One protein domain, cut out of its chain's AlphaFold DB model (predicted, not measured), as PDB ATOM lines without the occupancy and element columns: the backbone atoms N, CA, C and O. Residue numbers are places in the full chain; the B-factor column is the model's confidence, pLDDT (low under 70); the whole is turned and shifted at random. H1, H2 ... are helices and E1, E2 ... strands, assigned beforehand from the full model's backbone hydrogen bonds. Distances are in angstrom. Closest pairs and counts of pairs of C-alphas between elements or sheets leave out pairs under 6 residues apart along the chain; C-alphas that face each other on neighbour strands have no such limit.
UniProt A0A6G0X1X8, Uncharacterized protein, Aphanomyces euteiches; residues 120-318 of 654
ATOM      1  N   HIS A 120     -67.459  32.890 -18.066       61.22
ATOM      2  CA  HIS A 120     -66.985  33.747 -19.142       61.22
ATOM      3  C   HIS A 120     -65.648  34.364 -18.740       61.22
ATOM      4  O   HIS A 120     -65.584  35.249 -17.887       61.22
ATOM      5  N   LEU A 121     -64.559  33.919 -19.363       60.19
ATOM      6  CA  LEU A 121     -63.229  34.481 -19.141       60.19
ATOM      7  C   LEU A 121     -62.908  35.528 -20.209       60.19
ATOM      8  O   LEU A 121     -62.851  35.211 -21.396       60.19
ATOM      9  N   PHE A 122     -62.614  36.762 -19.796       63.34
ATOM     10  CA  PHE A 122     -61.970  37.711 -20.702       63.34
ATOM     11  C   PHE A 122     -60.558  37.211 -21.017       63.34
ATOM     12  O   PHE A 122     -59.741  37.014 -20.122       63.34
ATOM     13  N   ILE A 123     -60.251  36.993 -22.292       65.06
ATOM     14  CA  ILE A 123     -58.962  36.427 -22.692       65.06
ATOM     15  C   ILE A 123     -57.874  37.496 -22.558       65.06
ATOM     16  O   ILE A 123     -57.986  38.597 -23.103       65.06
ATOM     17  N   HIS A 124     -56.809  37.173 -21.819       76.50
ATOM     18  CA  HIS A 124     -55.676  38.075 -21.622       76.50
ATOM     19  C   HIS A 124     -54.974  38.366 -22.948       76.50
ATOM     20  O   HIS A 124     -54.809  37.469 -23.776       76.50
ATOM     21  N   GLN A 125     -54.519  39.611 -23.128       76.25
ATOM     22  CA  GLN A 125     -53.931  40.112 -24.378       76.25
ATOM     23  C   GLN A 125     -52.831  39.207 -24.954       76.25
ATOM     24  O   GLN A 125     -52.721  39.057 -26.166       76.25
ATOM     25  N   ARG A 126     -52.065  38.523 -24.091       79.94
ATOM     26  CA  ARG A 126     -51.007  37.587 -24.512       79.94
ATOM     27  C   ARG A 126     -51.522  36.471 -25.428       79.94
ATOM     28  O   ARG A 126     -50.813  36.054 -26.338       79.94
ATOM     29  N   PHE A 127     -52.756  36.018 -25.204       78.06
ATOM     30  CA  PHE A 127     -53.385  34.927 -25.941       78.06
ATOM     31  C   PHE A 127     -54.170  35.408 -27.168       78.06
ATOM     32  O   PHE A 127     -54.649  34.576 -27.934       78.06
ATOM     33  N   HIS A 128     -54.297  36.724 -27.392       78.25
ATOM     34  CA  HIS A 128     -55.085  37.272 -28.507       78.25
ATOM     35  C   HIS A 128     -54.592  36.800 -29.871       78.25
ATOM     36  O   HIS A 128     -55.404  36.582 -30.762       78.25
ATOM     37  N   ARG A 129     -53.285  36.553 -30.022       78.38
ATOM     38  CA  ARG A 129     -52.702  36.016 -31.266       78.38
ATOM     39  C   ARG A 129     -53.257  34.643 -31.672       78.38
ATOM     40  O   ARG A 129     -53.133  34.255 -32.825       78.38
ATOM     41  N   TYR A 130     -53.813  33.907 -30.710       76.62
ATOM     42  CA  TYR A 130     -54.377  32.575 -30.895       76.62
ATOM     43  C   TYR A 130     -55.911  32.591 -30.966       76.62
ATOM     44  O   TYR A 130     -56.531  31.531 -31.052       76.62
ATOM     45  N   LEU A 131     -56.537  33.771 -30.913       71.62
ATOM     46  CA  LEU A 131     -57.965  33.900 -31.167       71.62
ATOM     47  C   LEU A 131     -58.244  33.695 -32.660       71.62
ATOM     48  O   LEU A 131     -57.492  34.206 -33.495       71.62
ATOM     49  N   PRO A 132     -59.319  32.975 -33.017       65.19
ATOM     50  CA  PRO A 132     -59.682  32.795 -34.412       65.19
ATOM     51  C   PRO A 132     -60.026  34.151 -35.036       65.19
ATOM     52  O   PRO A 132     -60.955  34.829 -34.606       65.19
ATOM     53  N   GLN A 133     -59.288  34.545 -36.074       59.25
ATOM     54  CA  GLN A 133     -59.663  35.689 -36.916       59.25
ATOM     55  C   GLN A 133     -60.821  35.330 -37.857       59.25
ATOM     56  O   GLN A 133     -61.607  36.189 -38.247       59.25
ATOM     57  N   THR A 134     -60.941  34.043 -38.191       58.09
ATOM     58  CA  THR A 134     -62.032  33.456 -38.972       58.09
ATOM     59  C   THR A 134     -62.388  32.077 -38.406       58.09
ATOM     60  O   THR A 134     -61.476  31.346 -38.016       58.09
ATOM     61  N   PRO A 135     -63.671  31.671 -38.414       53.88
ATOM     62  CA  PRO A 135     -64.150  30.426 -37.794       53.88
ATOM     63  C   PRO A 135     -63.591  29.136 -38.423       53.88
ATOM     64  O   PRO A 135     -63.746  28.055 -37.868       53.88
ATOM     65  N   THR A 136     -62.944  29.228 -39.585       57.41
ATOM     66  CA  THR A 136     -62.368  28.093 -40.321       57.41
ATOM     67  C   THR A 136     -60.920  27.772 -39.945       57.41
ATOM     68  O   THR A 136     -60.411  26.727 -40.346       57.41
ATOM     69  N   ILE A 137     -60.235  28.656 -39.214       65.06
ATOM     70  CA  ILE A 137     -58.831  28.459 -38.836       65.06
ATOM     71  C   ILE A 137     -58.785  27.680 -37.523       65.06
ATOM     72  O   ILE A 137     -59.346  28.114 -36.522       65.06
ATOM     73  N   LEU A 138     -58.088  26.542 -37.528       69.38
ATOM     74  CA  LEU A 138     -57.826  25.753 -36.325       69.38
ATOM     75  C   LEU A 138     -57.125  26.622 -35.264       69.38
ATOM     76  O   LEU A 138     -56.124  27.279 -35.558       69.38
ATOM     77  N   HIS A 139     -57.627  26.608 -34.030       73.94
ATOM     78  CA  HIS A 139     -57.121  27.429 -32.930       73.94
ATOM     79  C   HIS A 139     -57.095  26.639 -31.612       73.94
ATOM     80  O   HIS A 139     -57.853  25.678 -31.453       73.94
ATOM     81  N   PRO A 140     -56.273  27.050 -30.626       69.88
ATOM     82  CA  PRO A 140     -56.169  26.326 -29.361       69.88
ATOM     83  C   PRO A 140     -57.433  26.401 -28.501       69.88
ATOM     84  O   PRO A 140     -57.679  25.504 -27.705       69.88
ATOM     85  N   PHE A 141     -58.229  27.466 -28.621       70.00
ATOM     86  CA  PHE A 141     -59.441  27.692 -27.813       70.00
ATOM     87  C   PHE A 141     -60.684  26.932 -28.300       70.00
ATOM     88  O   PHE A 141     -61.780  27.482 -28.286       70.00
ATOM     89  N   ASN A 142     -60.526  25.713 -28.806       66.12
ATOM     90  CA  ASN A 142     -61.656  24.965 -29.348       66.12
ATOM     91  C   ASN A 142     -62.626  24.460 -28.248       66.12
ATOM     92  O   ASN A 142     -62.246  24.400 -27.075       66.12
ATOM     93  N   PRO A 143     -63.857  24.045 -28.610       58.12
ATOM     94  CA  PRO A 143     -64.939  23.745 -27.659       58.12
ATOM     95  C   PRO A 143     -64.747  22.478 -26.809       58.12
ATOM     96  O   PRO A 143     -65.652  22.045 -26.105       58.12
ATOM     97  N   LYS A 144     -63.611  21.793 -26.937       58.41
ATOM     98  CA  LYS A 144     -63.262  20.639 -26.094       58.41
ATOM     99  C   LYS A 144     -61.922  20.846 -25.399       58.41
ATOM    100  O   LYS A 144     -61.426  19.937 -24.726       58.41
ATOM    101  N   ARG A 145     -61.334  22.040 -25.541       68.75
ATOM    102  CA  ARG A 145     -60.038  22.368 -24.974       68.75
ATOM    103  C   ARG A 145     -60.131  22.374 -23.463       68.75
ATOM    104  O   ARG A 145     -60.929  23.081 -22.851       68.75
ATOM    105  N   LYS A 146     -59.213  21.622 -22.876       68.06
ATOM    106  CA  LYS A 146     -58.914  21.646 -21.454       68.06
ATOM    107  C   LYS A 146     -57.904  22.760 -21.184       68.06
ATOM    108  O   LYS A 146     -56.785  22.726 -21.695       68.06
ATOM    109  N   LEU A 147     -58.299  23.746 -20.389       65.12
ATOM    110  CA  LEU A 147     -57.462  24.865 -19.963       65.12
ATOM    111  C   LEU A 147     -57.159  24.739 -18.480       65.12
ATOM    112  O   LEU A 147     -58.064  24.563 -17.677       65.12
ATOM    113  N   LEU A 148     -55.897  24.877 -18.107       66.31
ATOM    114  CA  LEU A 148     -55.470  25.017 -16.729       66.31
ATOM    115  C   LEU A 148     -55.276  26.480 -16.401       66.31
ATOM    116  O   LEU A 148     -54.401  27.127 -16.967       66.31
ATOM    117  N   VAL A 149     -56.087  27.000 -15.491       62.12
ATOM    118  CA  VAL A 149     -56.073  28.423 -15.171       62.12
ATOM    119  C   VAL A 149     -55.782  28.614 -13.692       62.12
ATOM    120  O   VAL A 149     -56.362  27.947 -12.843       62.12
ATOM    121  N   THR A 150     -54.871  29.531 -13.377       62.25
ATOM    122  CA  THR A 150     -54.610  29.975 -12.004       62.25
ATOM    123  C   THR A 150     -54.779  31.492 -11.919       62.25
ATOM    124  O   THR A 150     -54.870  32.177 -12.941       62.25
ATOM    125  N   GLY A 151     -54.916  32.033 -10.706       56.91
ATOM    126  CA  GLY A 151     -55.012  33.484 -10.505       56.91
ATOM    127  C   GLY A 151     -56.302  34.149 -11.015       56.91
ATOM    128  O   GLY A 151     -56.334  35.374 -11.124       56.91
ATOM    129  N   LEU A 152     -57.359  33.380 -11.308       59.34
ATOM    130  CA  LEU A 152     -58.654  33.904 -11.761       59.34
ATOM    131  C   LEU A 152     -59.255  34.904 -10.762       59.34
ATOM    132  O   LEU A 152     -59.245  34.691  -9.548       59.34
ATOM    133  N   ARG A 153     -59.817  35.998 -11.285       53.78
ATOM    134  CA  ARG A 153     -60.531  37.015 -10.501       53.78
ATOM    135  C   ARG A 153     -61.871  37.301 -11.162       53.78
ATOM    136  O   ARG A 153     -61.891  37.626 -12.338       53.78
ATOM    137  N   SER A 154     -62.976  37.234 -10.426       57.41
ATOM    138  CA  SER A 154     -64.289  37.594 -10.976       57.41
ATOM    139  C   SER A 154     -64.402  39.106 -11.241       57.41
ATOM    140  O   SER A 154     -63.880  39.921 -10.473       57.41
ATOM    141  N   LEU A 155     -65.075  39.481 -12.333       53.03
ATOM    142  CA  LEU A 155     -65.440  40.859 -12.654       53.03
ATOM    143  C   LEU A 155     -66.692  41.256 -11.854       53.03
ATOM    144  O   LEU A 155     -67.785  40.749 -12.088       53.03
ATOM    145  N   GLN A 156     -66.548  42.207 -10.930       56.38
ATOM    146  CA  GLN A 156     -67.670  42.703 -10.130       56.38
ATOM    147  C   GLN A 156     -68.550  43.659 -10.947       56.38
ATOM    148  O   GLN A 156     -68.113  44.746 -11.330       56.38
ATOM    149  N   ARG A 157     -69.816  43.289 -11.173       52.94
ATOM    150  CA  ARG A 157     -70.849  44.185 -11.715       52.94
ATOM    151  C   ARG A 157     -71.859  44.578 -10.640       52.94
ATOM    152  O   ARG A 157     -72.099  43.842  -9.692       52.94
ATOM    153  N   ARG A 158     -72.491  45.743 -10.827       41.59
ATOM    154  CA  ARG A 158     -73.583  46.239  -9.964       41.59
ATOM    155  C   ARG A 158     -74.887  45.440 -10.101       41.59
ATOM    156  O   ARG A 158     -75.750  45.572  -9.244       41.59
ATOM    157  N   GLN A 159     -75.046  44.668 -11.175       41.16
ATOM    158  CA  GLN A 159     -76.226  43.847 -11.443       41.16
ATOM    159  C   GLN A 159     -75.790  42.398 -11.711       41.16
ATOM    160  O   GLN A 159     -74.817  42.211 -12.451       41.16
ATOM    161  N   PRO A 160     -76.470  41.397 -11.126       48.38
ATOM    162  CA  PRO A 160     -76.160  39.987 -11.346       48.38
ATOM    163  C   PRO A 160     -76.519  39.544 -12.778       48.38
ATOM    164  O   PRO A 160     -77.478  40.046 -13.364       48.38
ATOM    165  N   ARG A 161     -75.734  38.613 -13.336       48.03
ATOM    166  CA  ARG A 161     -75.991  37.890 -14.598       48.03
ATOM    167  C   ARG A 161     -76.086  36.389 -14.308       48.03
ATOM    168  O   ARG A 161     -75.650  35.950 -13.250       48.03
ATOM    169  N   GLU A 162     -76.619  35.624 -15.256       50.66
ATOM    170  CA  GLU A 162     -76.775  34.160 -15.163       50.66
ATOM    171  C   GLU A 162     -75.444  33.383 -15.271       50.66
ATOM    172  O   GLU A 162     -75.418  32.179 -15.045       50.66
ATOM    173  N   PHE A 163     -74.330  34.063 -15.570       52.09
ATOM    174  CA  PHE A 163     -72.997  33.480 -15.755       52.09
ATOM    175  C   PHE A 163     -71.916  34.272 -15.004       52.09
ATOM    176  O   PHE A 163     -72.058  35.475 -14.750       52.09
ATOM    177  N   VAL A 164     -70.803  33.609 -14.666       55.91
ATOM    178  CA  VAL A 164     -69.686  34.219 -13.925       55.91
ATOM    179  C   VAL A 164     -68.685  34.829 -14.904       55.91
ATOM    180  O   VAL A 164     -67.984  34.113 -15.611       55.91
ATOM    181  N   GLU A 165     -68.570  36.157 -14.925       59.94
ATOM    182  CA  GLU A 165     -67.523  36.852 -15.687       59.94
ATOM    183  C   GLU A 165     -66.214  36.919 -14.875       59.94
ATOM    184  O   GLU A 165     -66.208  37.311 -13.704       59.94
ATOM    185  N   CYS A 166     -65.090  36.580 -15.505       57.78
ATOM    186  CA  CYS A 166     -63.746  36.590 -14.929       57.78
ATOM    187  C   CYS A 166     -62.828  37.552 -15.686       57.78
ATOM    188  O   CYS A 166     -62.737  37.503 -16.912       57.78
ATOM    189  N   LEU A 167     -62.110  38.396 -14.941       61.59
ATOM    190  CA  LEU A 167     -61.030  39.240 -15.440       61.59
ATOM    191  C   LEU A 167     -59.951  38.399 -16.137       61.59
ATOM    192  O   LEU A 167     -59.724  37.249 -15.746       61.59
ATOM    193  N   PRO A 168     -59.232  38.987 -17.108       64.88
ATOM    194  CA  PRO A 168     -58.138  38.296 -17.761       64.88
ATOM    195  C   PRO A 168     -57.051  37.859 -16.786       64.88
ATOM    196  O   PRO A 168     -56.643  38.625 -15.914       64.88
ATOM    197  N   THR A 169     -56.557  36.640 -16.983       67.38
ATOM    198  CA  THR A 169     -55.406  36.087 -16.267       67.38
ATOM    199  C   THR A 169     -54.330  35.686 -17.258       67.38
ATOM    200  O   THR A 169     -54.610  35.179 -18.347       67.38
ATOM    201  N   ASP A 170     -53.092  35.965 -16.891       73.88
ATOM    202  CA  ASP A 170     -51.913  35.661 -17.675       73.88
ATOM    203  C   ASP A 170     -51.347  34.277 -17.339       73.88
ATOM    204  O   ASP A 170     -50.654  33.720 -18.182       73.88
ATOM    205  N   THR A 171     -51.699  33.690 -16.189       73.81
ATOM    206  CA  THR A 171     -51.299  32.350 -15.742       73.81
ATOM    207  C   THR A 171     -52.285  31.270 -16.199       73.81
ATOM    208  O   THR A 171     -53.017  30.674 -15.399       73.81
ATOM    209  N   MET A 172     -52.292  31.016 -17.508       77.69
ATOM    210  CA  MET A 172     -53.075  29.959 -18.154       77.69
ATOM    211  C   MET A 172     -52.174  29.015 -18.956       77.69
ATOM    212  O   MET A 172     -51.233  29.445 -19.624       77.69
ATOM    213  N   LEU A 173     -52.496  27.726 -18.898       79.12
ATOM    214  CA  LEU A 173     -51.780  26.633 -19.535       79.12
ATOM    215  C   LEU A 173     -52.761  25.762 -20.326       79.12
ATOM    216  O   LEU A 173     -53.797  25.349 -19.813       79.12
ATOM    217  N   LEU A 174     -52.453  25.486 -21.587       84.31
ATOM    218  CA  LEU A 174     -53.352  24.760 -22.479       84.31
ATOM    219  C   LEU A 174     -52.990  23.275 -22.512       84.31
ATOM    220  O   LEU A 174     -51.852  22.914 -22.800       84.31
ATOM    221  N   ILE A 175     -53.948  22.398 -22.216       82.12
ATOM    222  CA  ILE A 175     -53.715  20.953 -22.270       82.12
ATOM    223  C   ILE A 175     -53.951  20.472 -23.698       82.12
ATOM    224  O   ILE A 175     -55.047  20.630 -24.244       82.12
ATOM    225  N   LEU A 176     -52.920  19.865 -24.273       85.19
ATOM    226  CA  LEU A 176     -52.934  19.271 -25.600       85.19
ATOM    227  C   LEU A 176     -53.360  17.800 -25.522       85.19
ATOM    228  O   LEU A 176     -52.931  17.052 -24.642       85.19
ATOM    229  N   ASP A 177     -54.166  17.386 -26.488       84.06
ATOM    230  CA  ASP A 177     -54.529  16.016 -26.809       84.06
ATOM    231  C   ASP A 177     -54.234  15.747 -28.299       84.06
ATOM    232  O   ASP A 177     -55.143  15.650 -29.128       84.06
ATOM    233  N   PRO A 178     -52.948  15.600 -28.670       84.12
ATOM    234  CA  PRO A 178     -52.553  15.389 -30.058       84.12
ATOM    235  C   PRO A 178     -53.049  14.068 -30.641       84.12
ATOM    236  O   PRO A 178     -52.871  13.828 -31.827       84.12
ATOM    237  N   VAL A 179     -53.647  13.173 -29.855       82.00
ATOM    238  CA  VAL A 179     -54.254  11.956 -30.408       82.00
ATOM    239  C   VAL A 179     -55.595  12.286 -31.063       82.00
ATOM    240  O   VAL A 179     -55.911  11.720 -32.106       82.00
ATOM    241  N   ASN A 180     -56.355  13.213 -30.476       80.06
ATOM    242  CA  ASN A 180     -57.745  13.477 -30.851       80.06
ATOM    243  C   ASN A 180     -57.972  14.860 -31.485       80.06
ATOM    244  O   ASN A 180     -59.053  15.102 -32.020       80.06
ATOM    245  N   ASP A 181     -56.984  15.757 -31.443       81.00
ATOM    246  CA  ASP A 181     -57.110  17.140 -31.903       81.00
ATOM    247  C   ASP A 181     -56.117  17.466 -33.046       81.00
ATOM    248  O   ASP A 181     -54.896  17.414 -32.846       81.00
ATOM    249  N   PRO A 182     -56.601  17.819 -34.257       84.69
ATOM    250  CA  PRO A 182     -55.738  18.106 -35.403       84.69
ATOM    251  C   PRO A 182     -54.910  19.389 -35.235       84.69
ATOM    252  O   PRO A 182     -53.824  19.489 -35.812       84.69
ATOM    253  N   TRP A 183     -55.380  20.365 -34.446       86.06
ATOM    254  CA  TRP A 183     -54.599  21.569 -34.162       86.06
ATOM    255  C   TRP A 183     -53.394  21.231 -33.285       86.06
ATOM    256  O   TRP A 183     -52.287  21.678 -33.574       86.06
ATOM    257  N   ASP A 184     -53.577  20.375 -32.277       88.88
ATOM    258  CA  ASP A 184     -52.492  19.937 -31.390       88.88
ATOM    259  C   ASP A 184     -51.418  19.159 -32.148       88.88
ATOM    260  O   ASP A 184     -50.222  19.353 -31.917       88.88
ATOM    261  N   GLN A 185     -51.834  18.303 -33.087       88.50
ATOM    262  CA  GLN A 185     -50.905  17.612 -33.981       88.50
ATOM    263  C   GLN A 185     -50.096  18.603 -34.820       88.50
ATOM    264  O   GLN A 185     -48.871  18.489 -34.889       88.50
ATOM    265  N   SER A 186     -50.762  19.590 -35.427       88.81
ATOM    266  CA  SER A 186     -50.108  20.622 -36.238       88.81
ATOM    267  C   SER A 186     -49.152  21.490 -35.410       88.81
ATOM    268  O   SER A 186     -48.015  21.729 -35.828       88.81
ATOM    269  N   LEU A 187     -49.552  21.885 -34.195       90.06
ATOM    270  CA  LEU A 187     -48.692  22.603 -33.258       90.06
ATOM    271  C   LEU A 187     -47.425  21.791 -32.968       90.06
ATOM    272  O   LEU A 187     -46.321  22.293 -33.150       90.06
ATOM    273  N   LEU A 188     -47.548  20.515 -32.599       90.00
ATOM    274  CA  LEU A 188     -46.381  19.683 -32.285       90.00
ATOM    275  C   LEU A 188     -45.462  19.430 -33.479       90.00
ATOM    276  O   LEU A 188     -44.256  19.277 -33.282       90.00
ATOM    277  N   GLN A 189     -46.000  19.387 -34.697       89.06
ATOM    278  CA  GLN A 189     -45.195  19.276 -35.916       89.06
ATOM    279  C   GLN A 189     -44.404  20.554 -36.209       89.06
ATOM    280  O   GLN A 189     -43.311  20.472 -36.764       89.06
ATOM    281  N   SER A 190     -44.932  21.720 -35.825       88.00
ATOM    282  CA  SER A 190     -44.263  23.014 -36.015       88.00
ATOM    283  C   SER A 190     -43.273  23.376 -34.901       88.00
ATOM    284  O   SER A 190     -42.437  24.256 -35.094       88.00
ATOM    285  N   THR A 191     -43.323  22.696 -33.748       91.69
ATOM    286  CA  THR A 191     -42.389  22.946 -32.636       91.69
ATOM    287  C   THR A 191     -40.965  22.477 -32.941       91.69
ATOM    288  O   THR A 191     -40.742  21.332 -33.344       91.69
ATOM    289  N   ALA A 192     -39.977  23.326 -32.658       90.25
ATOM    290  CA  ALA A 192     -38.575  22.925 -32.601       90.25
ATOM    291  C   ALA A 192     -38.271  22.239 -31.259       90.25
ATOM    292  O   ALA A 192     -38.908  22.512 -30.246       90.25
ATOM    293  N   CYS A 193     -37.294  21.335 -31.207       90.25
ATOM    294  CA  CYS A 193     -36.859  20.763 -29.930       90.25
ATOM    295  C   CYS A 193     -36.018  21.784 -29.152       90.25
ATOM    296  O   CYS A 193     -35.175  22.424 -29.762       90.25
ATOM    297  N   VAL A 194     -36.149  21.879 -27.822       90.25
ATOM    298  CA  VAL A 194     -35.329  22.798 -26.994       90.25
ATOM    299  C   VAL A 194     -33.818  22.651 -27.222       90.25
ATOM    300  O   VAL A 194     -33.076  23.616 -27.086       90.25
ATOM    301  N   SER A 195     -33.353  21.477 -27.661       88.75
ATOM    302  CA  SER A 195     -31.955  21.259 -28.049       88.75
ATOM    303  C   SER A 195     -31.456  22.184 -29.166       88.75
ATOM    304  O   SER A 195     -30.249  22.374 -29.263       88.75
ATOM    305  N   THR A 196     -32.329  22.794 -29.978       86.56
ATOM    306  CA  THR A 196     -31.923  23.805 -30.975       86.56
ATOM    307  C   THR A 196     -31.332  25.057 -30.330       86.56
ATOM    308  O   THR A 196     -30.519  25.736 -30.954       86.56
ATOM    309  N   LEU A 197     -31.660  25.335 -29.063       85.81
ATOM    310  CA  LEU A 197     -31.058  26.426 -28.299       85.81
ATOM    311  C   LEU A 197     -29.577  26.187 -27.973       85.81
ATOM    312  O   LEU A 197     -28.872  27.132 -27.638       85.81
ATOM    313  N   ALA A 198     -29.070  24.953 -28.089       81.88
ATOM    314  CA  ALA A 198     -27.633  24.694 -27.963       81.88
ATOM    315  C   ALA A 198     -26.822  25.341 -29.105       81.88
ATOM    316  O   ALA A 198     -25.634  25.598 -28.946       81.88
ATOM    317  N   SER A 199     -27.470  25.631 -30.237       79.69
ATOM    318  CA  SER A 199     -26.917  26.357 -31.383       79.69
ATOM    319  C   SER A 199     -27.533  27.756 -31.517       79.69
ATOM    320  O   SER A 199     -27.828  28.193 -32.627       79.69
ATOM    321  N   LEU A 200     -27.756  28.452 -30.392       76.12
ATOM    322  CA  LEU A 200     -28.379  29.784 -30.368       76.12
ATOM    323  C   LEU A 200     -27.669  30.793 -31.284       76.12
ATOM    324  O   LEU A 200     -28.340  31.597 -31.917       76.12
ATOM    325  N   ASP A 201     -26.342  30.701 -31.420       73.88
ATOM    326  CA  ASP A 201     -25.531  31.574 -32.286       73.88
ATOM    327  C   ASP A 201     -25.928  31.507 -33.773       73.88
ATOM    328  O   ASP A 201     -25.611  32.407 -34.550       73.88
ATOM    329  N   GLN A 202     -26.615  30.439 -34.189       76.62
ATOM    330  CA  GLN A 202     -27.122  30.261 -35.553       76.62
ATOM    331  C   GLN A 202     -28.536  30.826 -35.734       76.62
ATOM    332  O   GLN A 202     -29.022  30.913 -36.862       76.62
ATOM    333  N   ILE A 203     -29.201  31.197 -34.638       76.56
ATOM    334  CA  ILE A 203     -30.528  31.801 -34.640       76.56
ATOM    335  C   ILE A 203     -30.341  33.323 -34.612       76.56
ATOM    336  O   ILE A 203     -29.791  33.848 -33.638       76.56
ATOM    337  N   PRO A 204     -30.804  34.052 -35.642       78.75
ATOM    338  CA  PRO A 204     -30.765  35.510 -35.652       78.75
ATOM    339  C   PRO A 204     -31.398  36.099 -34.382       78.75
ATOM    340  O   PRO A 204     -32.427  35.611 -33.910       78.75
ATOM    341  N   SER A 205     -30.787  37.138 -33.805       74.62
ATOM    342  CA  SER A 205     -31.214  37.716 -32.519       74.62
ATOM    343  C   SER A 205     -32.649  38.246 -32.535       74.62
ATOM    344  O   SER A 205     -33.357  38.189 -31.535       74.62
ATOM    345  N   ASP A 206     -33.105  38.726 -33.690       75.62
ATOM    346  CA  ASP A 206     -34.484  39.145 -33.948       75.62
ATOM    347  C   ASP A 206     -35.489  37.982 -33.884       75.62
ATOM    348  O   ASP A 206     -36.676  38.203 -33.642       75.62
ATOM    349  N   GLN A 207     -35.025  36.738 -34.026       76.06
ATOM    350  CA  GLN A 207     -35.857  35.538 -33.958       76.06
ATOM    351  C   GLN A 207     -35.891  34.887 -32.569       76.06
ATOM    352  O   GLN A 207     -36.672  33.959 -32.349       76.06
ATOM    353  N   TRP A 208     -35.093  35.354 -31.603       76.69
ATOM    354  CA  TRP A 208     -35.027  34.751 -30.263       76.69
ATOM    355  C   TRP A 208     -36.373  34.777 -29.530       76.69
ATOM    356  O   TRP A 208     -36.713  33.841 -28.812       76.69
ATOM    357  N   HIS A 209     -37.170  35.822 -29.750       69.19
ATOM    358  CA  HIS A 209     -38.435  36.036 -29.045       69.19
ATOM    359  C   HIS A 209     -39.654  35.378 -29.704       69.19
ATOM    360  O   HIS A 209     -40.747  35.482 -29.156       69.19
ATOM    361  N   ILE A 210     -39.488  34.709 -30.850       81.94
ATOM    362  CA  ILE A 210     -40.568  34.041 -31.608       81.94
ATOM    363  C   ILE A 210     -40.384  32.519 -31.686       81.94
ATOM    364  O   ILE A 210     -40.940  31.855 -32.557       81.94
ATOM    365  N   GLN A 211     -39.573  31.957 -30.789       87.88
ATOM    366  CA  GLN A 211     -39.314  30.523 -30.752       87.88
ATOM    367  C   GLN A 211     -40.544  29.750 -30.260       87.88
ATOM    368  O   GLN A 211     -41.187  30.148 -29.290       87.88
ATOM    369  N   LEU A 212     -40.820  28.607 -30.887       91.50
ATOM    370  CA  LEU A 212     -41.833  27.647 -30.456       91.50
ATOM    371  C   LEU A 212     -41.137  26.320 -30.147       91.50
ATOM    372  O   LEU A 212     -40.736  25.590 -31.056       91.50
ATOM    373  N   LEU A 213     -40.956  26.027 -28.861       93.50
ATOM    374  CA  LEU A 213     -40.069  24.965 -28.392       93.50
ATOM    375  C   LEU A 213     -40.833  23.837 -27.710       93.50
ATOM    376  O   LEU A 213     -41.714  24.084 -26.897       93.50
ATOM    377  N   ARG A 214     -40.424  22.597 -27.967       94.88
ATOM    378  CA  ARG A 214     -40.891  21.382 -27.299       94.88
ATOM    379  C   ARG A 214     -39.773  20.755 -26.481       94.88
ATOM    380  O   ARG A 214     -38.650  20.576 -26.962       94.88
ATOM    381  N   MET A 215     -40.115  20.353 -25.268       94.25
ATOM    382  CA  MET A 215     -39.205  19.757 -24.298       94.25
ATOM    383  C   MET A 215     -39.930  18.762 -23.398       94.25
ATOM    384  O   MET A 215     -41.155  18.772 -23.296       94.25
ATOM    385  N   LYS A 216     -39.166  17.895 -22.742       93.88
ATOM    386  CA  LYS A 216     -39.660  16.993 -21.709       93.88
ATOM    387  C   LYS A 216     -39.285  17.547 -20.345       93.88
ATOM    388  O   LYS A 216     -38.146  17.960 -20.148       93.88
ATOM    389  N   ILE A 217     -40.220  17.539 -19.405       92.88
ATOM    390  CA  ILE A 217     -39.941  17.931 -18.026       92.88
ATOM    391  C   ILE A 217     -39.204  16.789 -17.337       92.88
ATOM    392  O   ILE A 217     -39.669  15.650 -17.332       92.88
ATOM    393  N   VAL A 218     -38.050  17.098 -16.760       90.44
ATOM    394  CA  VAL A 218     -37.206  16.143 -16.032       90.44
ATOM    395  C   VAL A 218     -37.471  16.255 -14.544       90.44
ATOM    396  O   VAL A 218     -37.701  15.252 -13.877       90.44
ATOM    397  N   ALA A 219     -37.477  17.486 -14.039       88.44
ATOM    398  CA  ALA A 219     -37.700  17.791 -12.639       88.44
ATOM    399  C   ALA A 219     -38.349  19.168 -12.490       88.44
ATOM    400  O   ALA A 219     -38.214  20.041 -13.349       88.44
ATOM    401  N   VAL A 220     -39.053  19.349 -11.379       86.94
ATOM    402  CA  VAL A 220     -39.589  20.636 -10.942       86.94
ATOM    403  C   VAL A 220     -38.998  20.884  -9.564       86.94
ATOM    404  O   VAL A 220     -39.340  20.182  -8.611       86.94
ATOM    405  N   ASP A 221     -38.085  21.843  -9.469       85.00
ATOM    406  CA  ASP A 221     -37.393  22.147  -8.225       85.00
ATOM    407  C   ASP A 221     -38.336  22.839  -7.225       85.00
ATOM    408  O   ASP A 221     -39.336  23.466  -7.614       85.00
ATOM    409  N   PRO A 222     -38.053  22.735  -5.913       79.81
ATOM    410  CA  PRO A 222     -38.816  23.448  -4.898       79.81
ATOM    411  C   PRO A 222     -38.689  24.966  -5.073       79.81
ATOM    412  O   PRO A 222     -37.662  25.478  -5.518       79.81
ATOM    413  N   VAL A 223     -39.726  25.700  -4.665       79.19
ATOM    414  CA  VAL A 223     -39.719  27.169  -4.677       79.19
ATOM    415  C   VAL A 223     -38.620  27.694  -3.745       79.19
ATOM    416  O   VAL A 223     -38.519  27.280  -2.589       79.19
ATOM    417  N   ARG A 224     -37.809  28.631  -4.236       79.25
ATOM    418  CA  ARG A 224     -36.723  29.305  -3.511       79.25
ATOM    419  C   ARG A 224     -36.958  30.811  -3.456       79.25
ATOM    420  O   ARG A 224     -37.745  31.358  -4.223       79.25
ATOM    421  N   SER A 225     -36.265  31.489  -2.549       81.06
ATOM    422  CA  SER A 225     -36.209  32.954  -2.542       81.06
ATOM    423  C   SER A 225     -35.126  33.440  -3.501       81.06
ATOM    424  O   SER A 225     -34.069  32.821  -3.593       81.06
ATOM    425  N   CYS A 226     -35.376  34.560  -4.176       75.62
ATOM    426  CA  CYS A 226     -34.382  35.238  -5.005       75.62
ATOM    427  C   CYS A 226     -33.192  35.718  -4.152       75.62
ATOM    428  O   CYS A 226     -33.385  36.278  -3.070       75.62
ATOM    429  N   VAL A 227     -31.961  35.554  -4.647       75.81
ATOM    430  CA  VAL A 227     -30.725  35.918  -3.929       75.81
ATOM    431  C   VAL A 227     -30.578  37.430  -3.799       75.81
ATOM    432  O   VAL A 227     -30.112  37.926  -2.775       75.81
ATOM    433  N   SER A 228     -31.016  38.177  -4.813       63.09
ATOM    434  CA  SER A 228     -30.979  39.646  -4.793       63.09
ATOM    435  C   SER A 228     -32.011  40.271  -3.843       63.09
ATOM    436  O   SER A 228     -31.853  41.419  -3.438       63.09
ATOM    437  N   SER A 229     -33.067  39.525  -3.495       59.59
ATOM    438  CA  SER A 229     -34.267  40.034  -2.821       59.59
ATOM    439  C   SER A 229     -34.781  39.026  -1.789       59.59
ATOM    440  O   SER A 229     -35.836  38.409  -1.967       59.59
ATOM    441  N   ILE A 230     -34.018  38.855  -0.703       52.62
ATOM    442  CA  ILE A 230     -34.298  37.889   0.371       52.62
ATOM    443  C   ILE A 230     -35.741  38.077   0.880       52.62
ATOM    444  O   ILE A 230     -36.084  39.119   1.435       52.62
ATOM    445  N   ASN A 231     -36.577  37.049   0.692       51.12
ATOM    446  CA  ASN A 231     -37.992  36.935   1.092       51.12
ATOM    447  C   ASN A 231     -39.030  37.790   0.336       51.12
ATOM    448  O   ASN A 231     -40.221  37.637   0.614       51.12
ATOM    449  N   ALA A 232     -38.633  38.647  -0.608       58.06
ATOM    450  CA  ALA A 232     -39.581  39.488  -1.353       58.06
ATOM    451  C   ALA A 232     -40.041  38.851  -2.673       58.06
ATOM    452  O   ALA A 232     -41.209  38.991  -3.029       58.06
ATOM    453  N   ILE A 233     -39.137  38.146  -3.363       72.31
ATOM    454  CA  ILE A 233     -39.393  37.526  -4.670       72.31
ATOM    455  C   ILE A 233     -39.129  36.022  -4.579       72.31
ATOM    456  O   ILE A 233     -38.089  35.594  -4.069       72.31
ATOM    457  N   ARG A 234     -40.072  35.219  -5.076       81.06
ATOM    458  CA  ARG A 234     -39.981  33.754  -5.135       81.06
ATOM    459  C   ARG A 234     -39.619  33.295  -6.543       81.06
ATOM    460  O   ARG A 234     -40.098  33.850  -7.526       81.06
ATOM    461  N   ARG A 235     -38.808  32.248  -6.633       88.31
ATOM    462  CA  ARG A 235     -38.335  31.626  -7.870       88.31
ATOM    463  C   ARG A 235     -38.637  30.140  -7.847       88.31
ATOM    464  O   ARG A 235     -38.427  29.493  -6.823       88.31
ATOM    465  N   GLN A 236     -39.065  29.582  -8.969       89.75
ATOM    466  CA  GLN A 236     -39.159  28.138  -9.145       89.75
ATOM    467  C   GLN A 236     -38.519  27.718 -10.462       89.75
ATOM    468  O   GLN A 236     -38.837  28.274 -11.513       89.75
ATOM    469  N   THR A 237     -37.625  26.737 -10.389       92.06
ATOM    470  CA  THR A 237     -36.870  26.235 -11.538       92.06
ATOM    471  C   THR A 237     -37.479  24.926 -12.027       92.06
ATOM    472  O   THR A 237     -37.785  24.030 -11.245       92.06
ATOM    473  N   ILE A 238     -37.679  24.810 -13.333       93.06
ATOM    474  CA  ILE A 238     -38.137  23.600 -14.009       93.06
ATOM    475  C   ILE A 238     -37.001  23.142 -14.913       93.06
ATOM    476  O   ILE A 238     -36.560  23.876 -15.797       93.06
ATOM    477  N   ILE A 239     -36.535  21.919 -14.690       91.81
ATOM    478  CA  ILE A 239     -35.474  21.311 -15.481       91.81
ATOM    479  C   ILE A 239     -36.128  20.585 -16.650       91.81
ATOM    480  O   ILE A 239     -36.984  19.713 -16.463       91.81
ATOM    481  N   VAL A 240     -35.723  20.954 -17.861       92.62
ATOM    482  CA  VAL A 240     -36.293  20.429 -19.100       92.62
ATOM    483  C   VAL A 240     -35.210  19.888 -20.020       92.62
ATOM    484  O   VAL A 240     -34.108  20.418 -20.081       92.62
ATOM    485  N   GLU A 241     -35.530  18.844 -20.772       90.56
ATOM    486  CA  GLU A 241     -34.610  18.193 -21.703       90.56
ATOM    487  C   GLU A 241     -35.191  18.105 -23.111       90.56
ATOM    488  O   GLU A 241     -36.406  18.019 -23.324       90.56
ATOM    489  N   GLY A 242     -34.289  18.131 -24.091       84.38
ATOM    490  CA  GLY A 242     -34.603  17.848 -25.487       84.38
ATOM    491  C   GLY A 242     -34.196  16.436 -25.908       84.38
ATOM    492  O   GLY A 242     -34.126  15.518 -25.100       84.38
ATOM    493  N   SER A 243     -33.906  16.248 -27.195       75.38
ATOM    494  CA  SER A 243     -33.528  14.946 -27.768       75.38
ATOM    495  C   SER A 243     -32.063  14.553 -27.539       75.38
ATOM    496  O   SER A 243     -31.693  13.411 -27.794       75.38
ATOM    497  N   THR A 244     -31.220  15.485 -27.090       68.50
ATOM    498  CA  THR A 244     -29.751  15.338 -27.035       68.50
ATOM    499  C   THR A 244     -29.201  15.072 -25.626       68.50
ATOM    500  O   THR A 244     -28.003  15.228 -25.411       68.50
ATOM    501  N   ASN A 245     -30.050  14.702 -24.656       69.06
ATOM    502  CA  ASN A 245     -29.725  14.636 -23.216       69.06
ATOM    503  C   ASN A 245     -29.161  15.951 -22.633       69.06
ATOM    504  O   ASN A 245     -28.642  15.974 -21.520       69.06
ATOM    505  N   LEU A 246     -29.246  17.056 -23.383       82.19
ATOM    506  CA  LEU A 246     -28.933  18.390 -22.896       82.19
ATOM    507  C   LEU A 246     -30.128  18.910 -22.102       82.19
ATOM    508  O   LEU A 246     -31.247  18.985 -22.627       82.19
ATOM    509  N   SER A 247     -29.861  19.278 -20.855       87.31
ATOM    510  CA  SER A 247     -30.823  19.875 -19.939       87.31
ATOM    511  C   SER A 247     -30.709  21.398 -19.937       87.31
ATOM    512  O   SER A 247     -29.622  21.968 -20.042       87.31
ATOM    513  N   PHE A 248     -31.865  22.044 -19.837       90.75
ATOM    514  CA  PHE A 248     -32.062  23.486 -19.837       90.75
ATOM    515  C   PHE A 248     -32.908  23.871 -18.624       90.75
ATOM    516  O   PHE A 248     -33.691  23.066 -18.113       90.75
ATOM    517  N   LEU A 249     -32.775  25.121 -18.189       92.56
ATOM    518  CA  LEU A 249     -33.556  25.674 -17.088       92.56
ATOM    519  C   LEU A 249     -34.715  26.510 -17.635       92.56
ATOM    520  O   LEU A 249     -34.514  27.348 -18.515       92.56
ATOM    521  N   PHE A 250     -35.911  26.305 -17.093       93.62
ATOM    522  CA  PHE A 250     -37.072  27.166 -17.287       93.62
ATOM    523  C   PHE A 250     -37.519  27.728 -15.935       93.62
ATOM    524  O   PHE A 250     -37.853  26.974 -15.027       93.62
ATOM    525  N   VAL A 251     -37.493  29.047 -15.782       93.06
ATOM    526  CA  VAL A 251     -37.647  29.729 -14.494       93.06
ATOM    527  C   VAL A 251     -38.972  30.493 -14.443       93.06
ATOM    528  O   VAL A 251     -39.345  31.206 -15.379       93.06
ATOM    529  N   LEU A 252     -39.678  30.333 -13.325       92.31
ATOM    530  CA  LEU A 252     -40.924  31.016 -12.993       92.31
ATOM    531  C   LEU A 252     -40.718  31.917 -11.773       92.31
ATOM    532  O   LEU A 252     -40.075  31.509 -10.804       92.31
ATOM    533  N   TRP A 253     -41.327  33.100 -11.793       88.88
ATOM    534  CA  TRP A 253     -41.200  34.104 -10.735       88.88
ATOM    535  C   TRP A 253     -42.534  34.404 -10.039       88.88
ATOM    536  O   TRP A 253     -43.582  34.494 -10.676       88.88
ATOM    537  N   ASP A 254     -42.499  34.606  -8.724       86.56
ATOM    538  CA  ASP A 254     -43.618  35.027  -7.874       86.56
ATOM    539  C   ASP A 254     -44.939  34.296  -8.148       86.56
ATOM    540  O   ASP A 254     -45.094  33.119  -7.851       86.56
ATOM    541  N   HIS A 255     -45.932  34.993  -8.701       75.56
ATOM    542  CA  HIS A 255     -47.254  34.438  -8.976       75.56
ATOM    543  C   HIS A 255     -47.235  33.404 -10.113       75.56
ATOM    544  O   HIS A 255     -48.139  32.569 -10.183       75.56
ATOM    545  N   GLN A 256     -46.210  33.427 -10.973       83.19
ATOM    546  CA  GLN A 256     -46.031  32.478 -12.070       83.19
ATOM    547  C   GLN A 256     -45.685  31.082 -11.548       83.19
ATOM    548  O   GLN A 256     -45.998  30.106 -12.225       83.19
ATOM    549  N   THR A 257     -45.110  30.949 -10.343       81.50
ATOM    550  CA  THR A 257     -44.762  29.636  -9.762       81.50
ATOM    551  C   THR A 257     -45.990  28.736  -9.597       81.50
ATOM    552  O   THR A 257     -45.876  27.515  -9.604       81.50
ATOM    553  N   ASN A 258     -47.199  29.308  -9.548       70.94
ATOM    554  CA  ASN A 258     -48.448  28.542  -9.552       70.94
ATOM    555  C   ASN A 258     -48.631  27.682 -10.816       70.94
ATOM    556  O   ASN A 258     -49.302  26.654 -10.755       70.94
ATOM    557  N   LEU A 259     -48.016  28.054 -11.947       74.62
ATOM    558  CA  LEU A 259     -48.024  27.249 -13.172       74.62
ATOM    559  C   LEU A 259     -47.252  25.933 -12.997       74.62
ATOM    560  O   LEU A 259     -47.628  24.934 -13.605       74.62
ATOM    561  N   ALA A 260     -46.229  25.893 -12.136       77.25
ATOM    562  CA  ALA A 260     -45.460  24.675 -11.876       77.25
ATOM    563  C   ALA A 260     -46.296  23.579 -11.204       77.25
ATOM    564  O   ALA A 260     -46.035  22.401 -11.419       77.25
ATOM    565  N   LEU A 261     -47.346  23.941 -10.455       67.56
ATOM    566  CA  LEU A 261     -48.268  22.976  -9.839       67.56
ATOM    567  C   LEU A 261     -48.977  22.096 -10.883       67.56
ATOM    568  O   LEU A 261     -49.427  20.991 -10.580       67.56
ATOM    569  N   ALA A 262     -49.089  22.585 -12.120       68.06
ATOM    570  CA  ALA A 262     -49.682  21.863 -13.236       68.06
ATOM    571  C   ALA A 262     -48.690  20.965 -13.993       68.06
ATOM    572  O   ALA A 262     -49.112  20.222 -14.884       68.06
ATOM    573  N   LEU A 263     -47.405  21.016 -13.661       78.00
ATOM    574  CA  LEU A 263     -46.341  20.355 -14.399       78.00
ATOM    575  C   LEU A 263     -45.771  19.203 -13.577       78.00
ATOM    576  O   LEU A 263     -45.563  19.331 -12.374       78.00
ATOM    577  N   GLN A 264     -45.541  18.065 -14.223       81.06
ATOM    578  CA  GLN A 264     -44.966  16.885 -13.585       81.06
ATOM    579  C   GLN A 264     -43.758  16.371 -14.374       81.06
ATOM    580  O   GLN A 264     -43.730  16.490 -15.604       81.06
ATOM    581  N   PRO A 265     -42.767  15.757 -13.698       86.25
ATOM    582  CA  PRO A 265     -41.725  14.992 -14.368       86.25
ATOM    583  C   PRO A 265     -42.318  13.990 -15.363       86.25
ATOM    584  O   PRO A 265     -43.218  13.217 -15.039       86.25
ATOM    585  N   GLY A 266     -41.803  14.007 -16.587       85.62
ATOM    586  CA  GLY A 266     -42.281  13.198 -17.701       85.62
ATOM    587  C   GLY A 266     -43.210  13.929 -18.668       85.62
ATOM    588  O   GLY A 266     -43.298  13.488 -19.816       85.62
ATOM    589  N   ASP A 267     -43.873  15.016 -18.252       88.56
ATOM    590  CA  ASP A 267     -44.774  15.780 -19.121       88.56
ATOM    591  C   ASP A 267     -44.013  16.352 -20.327       88.56
ATOM    592  O   ASP A 267     -42.836  16.716 -20.235       88.56
ATOM    593  N   THR A 268     -44.684  16.451 -21.476       93.06
ATOM    594  CA  THR A 268     -44.140  17.178 -22.631       93.06
ATOM    595  C   THR A 268     -44.640  18.612 -22.584       93.06
ATOM    596  O   THR A 268     -45.838  18.859 -22.704       93.06
ATOM    597  N   LEU A 269     -43.717  19.552 -22.413       95.19
ATOM    598  CA  LEU A 269     -43.986  20.981 -22.376       95.19
ATOM    599  C   LEU A 269     -43.706  21.591 -23.752       95.19
ATOM    600  O   LEU A 269     -42.668  21.331 -24.365       95.19
ATOM    601  N   VAL A 270     -44.630  22.418 -24.222       95.12
ATOM    602  CA  VAL A 270     -44.446  23.281 -25.387       95.12
ATOM    603  C   VAL A 270     -44.511  24.730 -24.924       95.12
ATOM    604  O   VAL A 270     -45.453  25.121 -24.234       95.12
ATOM    605  N   ILE A 271     -43.510  25.521 -25.300       94.69
ATOM    606  CA  ILE A 271     -43.391  26.933 -24.948       94.69
ATOM    607  C   ILE A 271     -43.367  27.759 -26.232       94.69
ATOM    608  O   ILE A 271     -42.442  27.631 -27.032       94.69
ATOM    609  N   ASP A 272     -44.370  28.612 -26.413       92.50
ATOM    610  CA  ASP A 272     -44.366  29.671 -27.425       92.50
ATOM    611  C   ASP A 272     -43.764  30.946 -26.829       92.50
ATOM    612  O   ASP A 272     -44.138  31.355 -25.728       92.50
ATOM    613  N   CYS A 273     -42.851  31.580 -27.560       91.19
ATOM    614  CA  CYS A 273     -42.167  32.820 -27.194       91.19
ATOM    615  C   CYS A 273     -41.571  32.798 -25.769       91.19
ATOM    616  O   CYS A 273     -41.932  33.647 -24.940       91.19
ATOM    617  N   PRO A 274     -40.685  31.834 -25.439       92.25
ATOM    618  CA  PRO A 274     -39.937  31.872 -24.187       92.25
ATOM    619  C   PRO A 274     -39.093  33.147 -24.123       92.25
ATOM    620  O   PRO A 274     -38.547  33.596 -25.133       92.25
ATOM    621  N   TYR A 275     -38.947  33.723 -22.932       90.25
ATOM    622  CA  TYR A 275     -37.962  34.779 -22.736       90.25
ATOM    623  C   TYR A 275     -36.592  34.132 -22.514       90.25
ATOM    624  O   TYR A 275     -36.394  33.414 -21.538       90.25
ATOM    625  N   LEU A 276     -35.680  34.303 -23.470       89.12
ATOM    626  CA  LEU A 276     -34.362  33.670 -23.459       89.12
ATOM    627  C   LEU A 276     -33.344  34.586 -22.779       89.12
ATOM    628  O   LEU A 276     -33.140  35.714 -23.222       89.12
ATOM    629  N   ASN A 277     -32.677  34.082 -21.743       87.44
ATOM    630  CA  ASN A 277     -31.622  34.793 -21.031       87.44
ATOM    631  C   ASN A 277     -30.284  34.087 -21.182       87.44
ATOM    632  O   ASN A 277     -30.166  32.889 -20.918       87.44
ATOM    633  N   LEU A 278     -29.256  34.863 -21.517       85.88
ATOM    634  CA  LEU A 278     -27.872  34.424 -21.421       85.88
ATOM    635  C   LEU A 278     -27.387  34.574 -19.975       85.88
ATOM    636  O   LEU A 278     -27.667  35.561 -19.290       85.88
ATOM    637  N   ARG A 279     -26.645  33.576 -19.500       84.88
ATOM    638  CA  ARG A 279     -26.006  33.575 -18.189       84.88
ATOM    639  C   ARG A 279     -25.046  34.755 -18.131       84.88
ATOM    640  O   ARG A 279     -24.141  34.877 -18.949       84.88
ATOM    641  N   ASP A 280     -25.210  35.570 -17.100       84.88
ATOM    642  CA  ASP A 280     -24.303  36.666 -16.799       84.88
ATOM    643  C   ASP A 280     -23.522  36.242 -15.561       84.88
ATOM    644  O   ASP A 280     -24.097  36.046 -14.489       84.88
ATOM    645  N   GLY A 281     -22.214  36.049 -15.719       78.75
ATOM    646  CA  GLY A 281     -21.336  35.650 -14.621       78.75
ATOM    647  C   GLY A 281     -21.256  36.687 -13.498       78.75
ATOM    648  O   GLY A 281     -20.900  36.329 -12.378       78.75
ATOM    649  N   ASN A 282     -21.613  37.945 -13.765       82.44
ATOM    650  CA  ASN A 282     -21.634  39.008 -12.761       82.44
ATOM    651  C   ASN A 282     -22.975  39.100 -12.023       82.44
ATOM    652  O   ASN A 282     -23.035  39.680 -10.938       82.44
ATOM    653  N   ASN A 283     -24.042  38.510 -12.568       85.69
ATOM    654  CA  ASN A 283     -25.344  38.496 -11.924       85.69
ATOM    655  C   ASN A 283     -25.395  37.383 -10.862       85.69
ATOM    656  O   ASN A 283     -25.314  36.190 -11.167       85.69
ATOM    657  N   LEU A 284     -25.539  37.786  -9.596       84.88
ATOM    658  CA  LEU A 284     -25.606  36.878  -8.444       84.88
ATOM    659  C   LEU A 284     -26.741  35.855  -8.566       84.88
ATOM    660  O   LEU A 284     -26.573  34.707  -8.164       84.88
ATOM    661  N   GLU A 285     -27.867  36.253  -9.154       86.56
ATOM    662  CA  GLU A 285     -29.024  35.383  -9.340       86.56
ATOM    663  C   GLU A 285     -28.767  34.330 -10.415       86.56
ATOM    664  O   GLU A 285     -29.081  33.158 -10.219       86.56
ATOM    665  N   HIS A 286     -28.131  34.726 -11.522       88.25
ATOM    666  CA  HIS A 286     -27.754  33.789 -12.579       88.25
ATOM    667  C   HIS A 286     -26.739  32.785 -12.026       88.25
ATOM    668  O   HIS A 286     -26.848  31.594 -12.284       88.25
ATOM    669  N   ARG A 287     -25.775  33.225 -11.208       84.88
ATOM    670  CA  ARG A 287     -24.854  32.300 -10.529       84.88
ATOM    671  C   ARG A 287     -25.597  31.294  -9.653       84.88
ATOM    672  O   ARG A 287     -25.406  30.103  -9.853       84.88
ATOM    673  N   ALA A 288     -26.484  31.758  -8.776       86.06
ATOM    674  CA  ALA A 288     -27.251  30.883  -7.894       86.06
ATOM    675  C   ALA A 288     -28.129  29.878  -8.657       86.06
ATOM    676  O   ALA A 288     -28.143  28.705  -8.303       86.06
ATOM    677  N   LEU A 289     -28.792  30.308  -9.739       86.62
ATOM    678  CA  LEU A 289     -29.572  29.430 -10.621       86.62
ATOM    679  C   LEU A 289     -28.762  28.225 -11.117       86.62
ATOM    680  O   LEU A 289     -29.237  27.097 -11.065       86.62
ATOM    681  N   PHE A 290     -27.542  28.466 -11.602       85.31
ATOM    682  CA  PHE A 290     -26.691  27.410 -12.156       85.31
ATOM    683  C   PHE A 290     -25.887  26.646 -11.089       85.31
ATOM    684  O   PHE A 290     -25.492  25.510 -11.341       85.31
ATOM    685  N   ASP A 291     -25.635  27.244  -9.922       83.81
ATOM    686  CA  ASP A 291     -24.954  26.581  -8.803       83.81
ATOM    687  C   ASP A 291     -25.894  25.590  -8.084       83.81
ATOM    688  O   ASP A 291     -25.454  24.531  -7.639       83.81
ATOM    689  N   GLU A 292     -27.191  25.910  -7.992       79.94
ATOM    690  CA  GLU A 292     -28.224  25.059  -7.379       79.94
ATOM    691  C   GLU A 292     -28.595  23.842  -8.237       79.94
ATOM    692  O   GLU A 292     -28.926  22.787  -7.691       79.94
ATOM    693  N   SER A 293     -28.496  23.970  -9.561       71.44
ATOM    694  CA  SER A 293     -28.808  22.907 -10.518       71.44
ATOM    695  C   SER A 293     -27.551  22.582 -11.357       71.44
ATOM    696  O   SER A 293     -27.400  23.054 -12.486       71.44
ATOM    697  N   PRO A 294     -26.573  21.830 -10.810       64.12
ATOM    698  CA  PRO A 294     -25.337  21.505 -11.518       64.12
ATOM    699  C   PRO A 294     -25.564  20.422 -12.589       64.12
ATOM    700  O   PRO A 294     -26.248  19.430 -12.351       64.12
ATOM    701  N   GLY A 295     -24.930  20.571 -13.760       63.88
ATOM    702  CA  GLY A 295     -24.969  19.576 -14.850       63.88
ATOM    703  C   GLY A 295     -25.620  20.045 -16.156       63.88
ATOM    704  O   GLY A 295     -25.711  19.267 -17.104       63.88
ATOM    705  N   HIS A 296     -26.042  21.307 -16.238       65.44
ATOM    706  CA  HIS A 296     -26.679  21.874 -17.429       65.44
ATOM    707  C   HIS A 296     -25.642  22.496 -18.369       65.44
ATOM    708  O   HIS A 296     -24.769  23.261 -17.957       65.44
ATOM    709  N   VAL A 297     -25.713  22.122 -19.646       54.38
ATOM    710  CA  VAL A 297     -24.619  22.306 -20.619       54.38
ATOM    711  C   VAL A 297     -24.617  23.706 -21.245       54.38
ATOM    712  O   VAL A 297     -23.659  24.091 -21.911       54.38
ATOM    713  N   THR A 298     -25.667  24.501 -21.032       63.50
ATOM    714  CA  THR A 298     -25.874  25.761 -21.751       63.50
ATOM    715  C   THR A 298     -25.778  26.974 -20.829       63.50
ATOM    716  O   THR A 298     -26.327  27.005 -19.732       63.50
ATOM    717  N   GLN A 299     -25.095  28.028 -21.294       76.00
ATOM    718  CA  GLN A 299     -25.100  29.357 -20.666       76.00
ATOM    719  C   GLN A 299     -26.444  30.079 -20.883       76.00
ATOM    720  O   GLN A 299     -26.477  31.298 -20.970       76.00
ATOM    721  N   LEU A 300     -27.548  29.350 -21.033       85.00
ATOM    722  CA  LEU A 300     -28.847  29.884 -21.413       85.00
ATOM    723  C   LEU A 300     -29.914  29.307 -20.487       85.00
ATOM    724  O   LEU A 300     -29.913  28.113 -20.195       85.00
ATOM    725  N   PHE A 301     -30.857  30.144 -20.076       89.81
ATOM    726  CA  PHE A 301     -32.077  29.705 -19.416       89.81
ATOM    727  C   PHE A 301     -33.289  30.439 -19.989       89.81
ATOM    728  O   PHE A 301     -33.174  31.504 -20.597       89.81
ATOM    729  N   MET A 302     -34.456  29.831 -19.833       92.62
ATOM    730  CA  MET A 302     -35.735  30.352 -20.296       92.62
ATOM    731  C   MET A 302     -36.515  30.912 -19.111       92.62
ATOM    732  O   MET A 302     -36.473  30.351 -18.020       92.62
ATOM    733  N   GLU A 303     -37.291  31.960 -19.334       92.62
ATOM    734  CA  GLU A 303     -38.219  32.516 -18.354       92.62
ATOM    735  C   GLU A 303     -39.620  32.658 -18.931       92.62
ATOM    736  O   GLU A 303     -39.835  32.744 -20.148       92.62
ATOM    737  N   TYR A 304     -40.586  32.726 -18.021       90.75
ATOM    738  CA  TYR A 304     -41.947  33.097 -18.355       90.75
ATOM    739  C   TYR A 304     -42.067  34.618 -18.516       90.75
ATOM    740  O   TYR A 304     -42.338  35.360 -17.570       90.75
ATOM    741  N   GLY A 305     -41.839  35.079 -19.746       87.12
ATOM    742  CA  GLY A 305     -41.964  36.481 -20.136       87.12
ATOM    743  C   GLY A 305     -43.412  36.904 -20.387       87.12
ATOM    744  O   GLY A 305     -44.344  36.114 -20.268       87.12
ATOM    745  N   SER A 306     -43.615  38.156 -20.798       82.06
ATOM    746  CA  SER A 306     -44.939  38.743 -21.083       82.06
ATOM    747  C   SER A 306     -45.649  38.125 -22.297       82.06
ATOM    748  O   SER A 306     -46.879  38.087 -22.349       82.06
ATOM    749  N   SER A 307     -44.876  37.602 -23.250       86.00
ATOM    750  CA  SER A 307     -45.378  36.946 -24.462       86.00
ATOM    751  C   SER A 307     -45.461  35.423 -24.335       86.00
ATOM    752  O   SER A 307     -46.069  34.785 -25.183       86.00
ATOM    753  N   THR A 308     -44.898  34.814 -23.292       91.19
ATOM    754  CA  THR A 308     -44.744  33.353 -23.225       91.19
ATOM    755  C   THR A 308     -46.083  32.617 -23.107       91.19
ATOM    756  O   THR A 308     -46.932  33.012 -22.316       91.19
ATOM    757  N   ILE A 309     -46.319  31.550 -23.864       91.12
ATOM    758  CA  ILE A 309     -47.533  30.725 -23.736       91.12
ATOM    759  C   ILE A 309     -47.122  29.272 -23.549       91.12
ATOM    760  O   ILE A 309     -46.234  28.782 -24.239       91.12
ATOM    761  N   LEU A 310     -47.763  28.592 -22.596       93.19
ATOM    762  CA  LEU A 310     -47.450  27.209 -22.252       93.19
ATOM    763  C   LEU A 310     -48.563  26.279 -22.711       93.19
ATOM    764  O   LEU A 310     -49.744  26.508 -22.432       93.19
ATOM    765  N   PHE A 311     -48.151  25.180 -23.327       92.38
ATOM    766  CA  PHE A 311     -49.000  24.045 -23.630       92.38
ATOM    767  C   PHE A 311     -48.379  22.777 -23.037       92.38
ATOM    768  O   PHE A 311     -47.157  22.642 -23.014       92.38
ATOM    769  N   VAL A 312     -49.193  21.836 -22.557       90.31
ATOM    770  CA  VAL A 312     -48.692  20.588 -21.960       90.31
ATOM    771  C   VAL A 312     -49.388  19.365 -22.537       90.31
ATOM    772  O   VAL A 312     -50.606  19.362 -22.709       90.31
ATOM    773  N   ILE A 313     -48.620  18.303 -22.756       89.44
ATOM    774  CA  ILE A 313     -49.130  16.942 -22.930       89.44
ATOM    775  C   ILE A 313     -48.760  16.165 -21.661       89.44
ATOM    776  O   ILE A 313     -47.570  15.926 -21.425       89.44
ATOM    777  N   PRO A 314     -49.741  15.780 -20.831       81.38
ATOM    778  CA  PRO A 314     -49.484  15.007 -19.623       81.38
ATOM    779  C   PRO A 314     -48.893  13.624 -19.931       81.38
ATOM    780  O   PRO A 314     -49.376  12.930 -20.827       81.38
ATOM    781  N   ALA A 315     -47.884  13.195 -19.169       71.56
ATOM    782  CA  ALA A 315     -47.230  11.892 -19.349       71.56
ATOM    783  C   ALA A 315     -48.132  10.702 -18.990       71.56
ATOM    784  O   ALA A 315     -48.065   9.643 -19.616       71.56
ATOM    785  N   ALA A 316     -48.985  10.877 -17.981       57.19
ATOM    786  CA  ALA A 316     -50.023   9.926 -17.615       57.19
ATOM    787  C   ALA A 316     -51.372  10.412 -18.158       57.19
ATOM    788  O   ALA A 316     -51.736  11.580 -17.982       57.19
ATOM    789  N   ARG A 317     -52.152   9.508 -18.773       45.62
ATOM    790  CA  ARG A 317     -53.583   9.764 -18.980       45.62
ATOM    791  C   ARG A 317     -54.185  10.061 -17.609       45.62
ATOM    792  O   ARG A 317     -53.942   9.321 -16.662       45.62
ATOM    793  N   LEU A 318     -54.949  11.146 -17.502       41.16
ATOM    794  CA  LEU A 318     -55.771  11.460 -16.331       41.16
ATOM    795  C   LEU A 318     -56.877  10.392 -16.186       41.16
ATOM    796  O   LEU A 318     -58.037  10.662 -16.473       41.16
TER     797      LEU A 318
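AT A GLANCE: This is residues 120 to 318 of the 654 residues of an uncharacterized protein of Aphanomyces euteiches (UniProt A0A6G0X1X8). One large sheet of nine strands, strongly twisted and curled, wraps round the helix H5, while H2, H3 and H6 lie over other parts of it; the inner strand E7 runs on into the edge strand E8 across a break of 2 residues, at 94 degrees. Beyond the E1 edge, E2 and the loop of residues 150 to 163 make the far end of the longest axis. The printed part has 199 residues with six named helices and ten named strands, in the order H1 E1 E2 E3 H2 H3 H4 E4 E5 E6 H5 E7 E8 H6 E9 E10. The sheet is mixed, in the order E1 E3 E10 E7 E4 E5 E6 E9 E8, and the class is mixed, helices and strands. The whole is compact, with a radius of gyration of the C-alphas of 17.8 A and spans of 54 by 40 by 36 A.

HOW THE PARTS SIT: Start at H1, residues 125 to 130, which is not on the sheet; its closest C-alphas to E10, residues 309 to 313, are those of Phe 127 and Ile 309, 7.5 A apart. Next come the edge strand E1, residues 146 to 149, and its antiparallel neighbour E3, residues 172 to 175, with N 148 and O 173 within hydrogen-bond range at 2.7 A. Between them along the chain, E2, residues 164 to 167, pairs with no named strand, but residues 120 to 121 pair with its residues 165 to 166, parallel. E3 is parallel to E10, with N 312 and O 174 at 2.9 A, and E10 is antiparallel to E7, residues 268 to 272, with N 270 and O 311 at 2.8 A. H2, residues 182 to 190, is on the sheet at a height of 9.8 A, across the strands at 76 degrees to E7 on the local plane. H3, residues 194 to 202, is on the sheet at a height of 9.0 A, and its closest C-alphas to E4, residues 212 to 220, are those of Val 194 and Leu 213, 5.4 A apart. H4, residues 205 to 210, only grazes the sheet; its His 209 and Tyr 275 of E8, residues 275 to 278, are their closest C-alphas, 6.5 A apart. E4 bends by 67 degrees at residue 217 and its pairing is staggered: N 213 and O 271 of E7 are 2.9 A apart, N 218 and O 239 of E5, residues 234 to 241, 2.8 A. E4, E5 and E6, residues 247 to 253, form a meander, each strand the antiparallel neighbour of the one before, in two hairpins; N 238 and O 250 are 2.8 A apart. The sheet curls round H5, residues 254 to 262, whose closest C-alphas to E5 are those of Asp 254 and Arg 234, 4.7 A apart. H3 and H5 on one face of the sheet give two layers, helices over strands. H6, residues 284 to 292, lies over E6 at a height of 9.1 A, slantwise at 52 degrees on the local plane. E9, residues 300 to 303, is parallel to E6, with N 251 and O 302 at 2.8 A, and antiparallel to the edge strand E8, with N 303 and O 275 at 2.8 A. Every O i to N i+4 pair is within hydrogen-bond range in H2 and H6; the counts are 0 of 2 in H1, 0 of 5 in H3, 0 of 2 in H4 and 0 of 5 in H5, beside O i to N i+3 counts of 2 of 3, 5 of 6, 2 of 3 and 6 of 6.

IN THESE COORDINATES: Find C-alpha 125 at (-53.931, 40.112, -24.378), where H1 begins. E4 then begins at C-alpha 212, (-41.833, 27.647, -30.456), and runs 20.9 A; E5 is 23.4 A, E6 19.9 A and H5 15.5 A long. E10 ends at C-alpha 313, (-49.130, 16.942, -22.930).

THE WHOLE: The two farthest C-alphas, those of Gln 159 and Gly 295, are 56.8 A apart, and the printed part has no cut. The long links are H1 to E1, E1 to E2 and E4 to E5. The mean pLDDT of the printed part is 77.2, and 58 residues are under 70, among them residues 142 to 169.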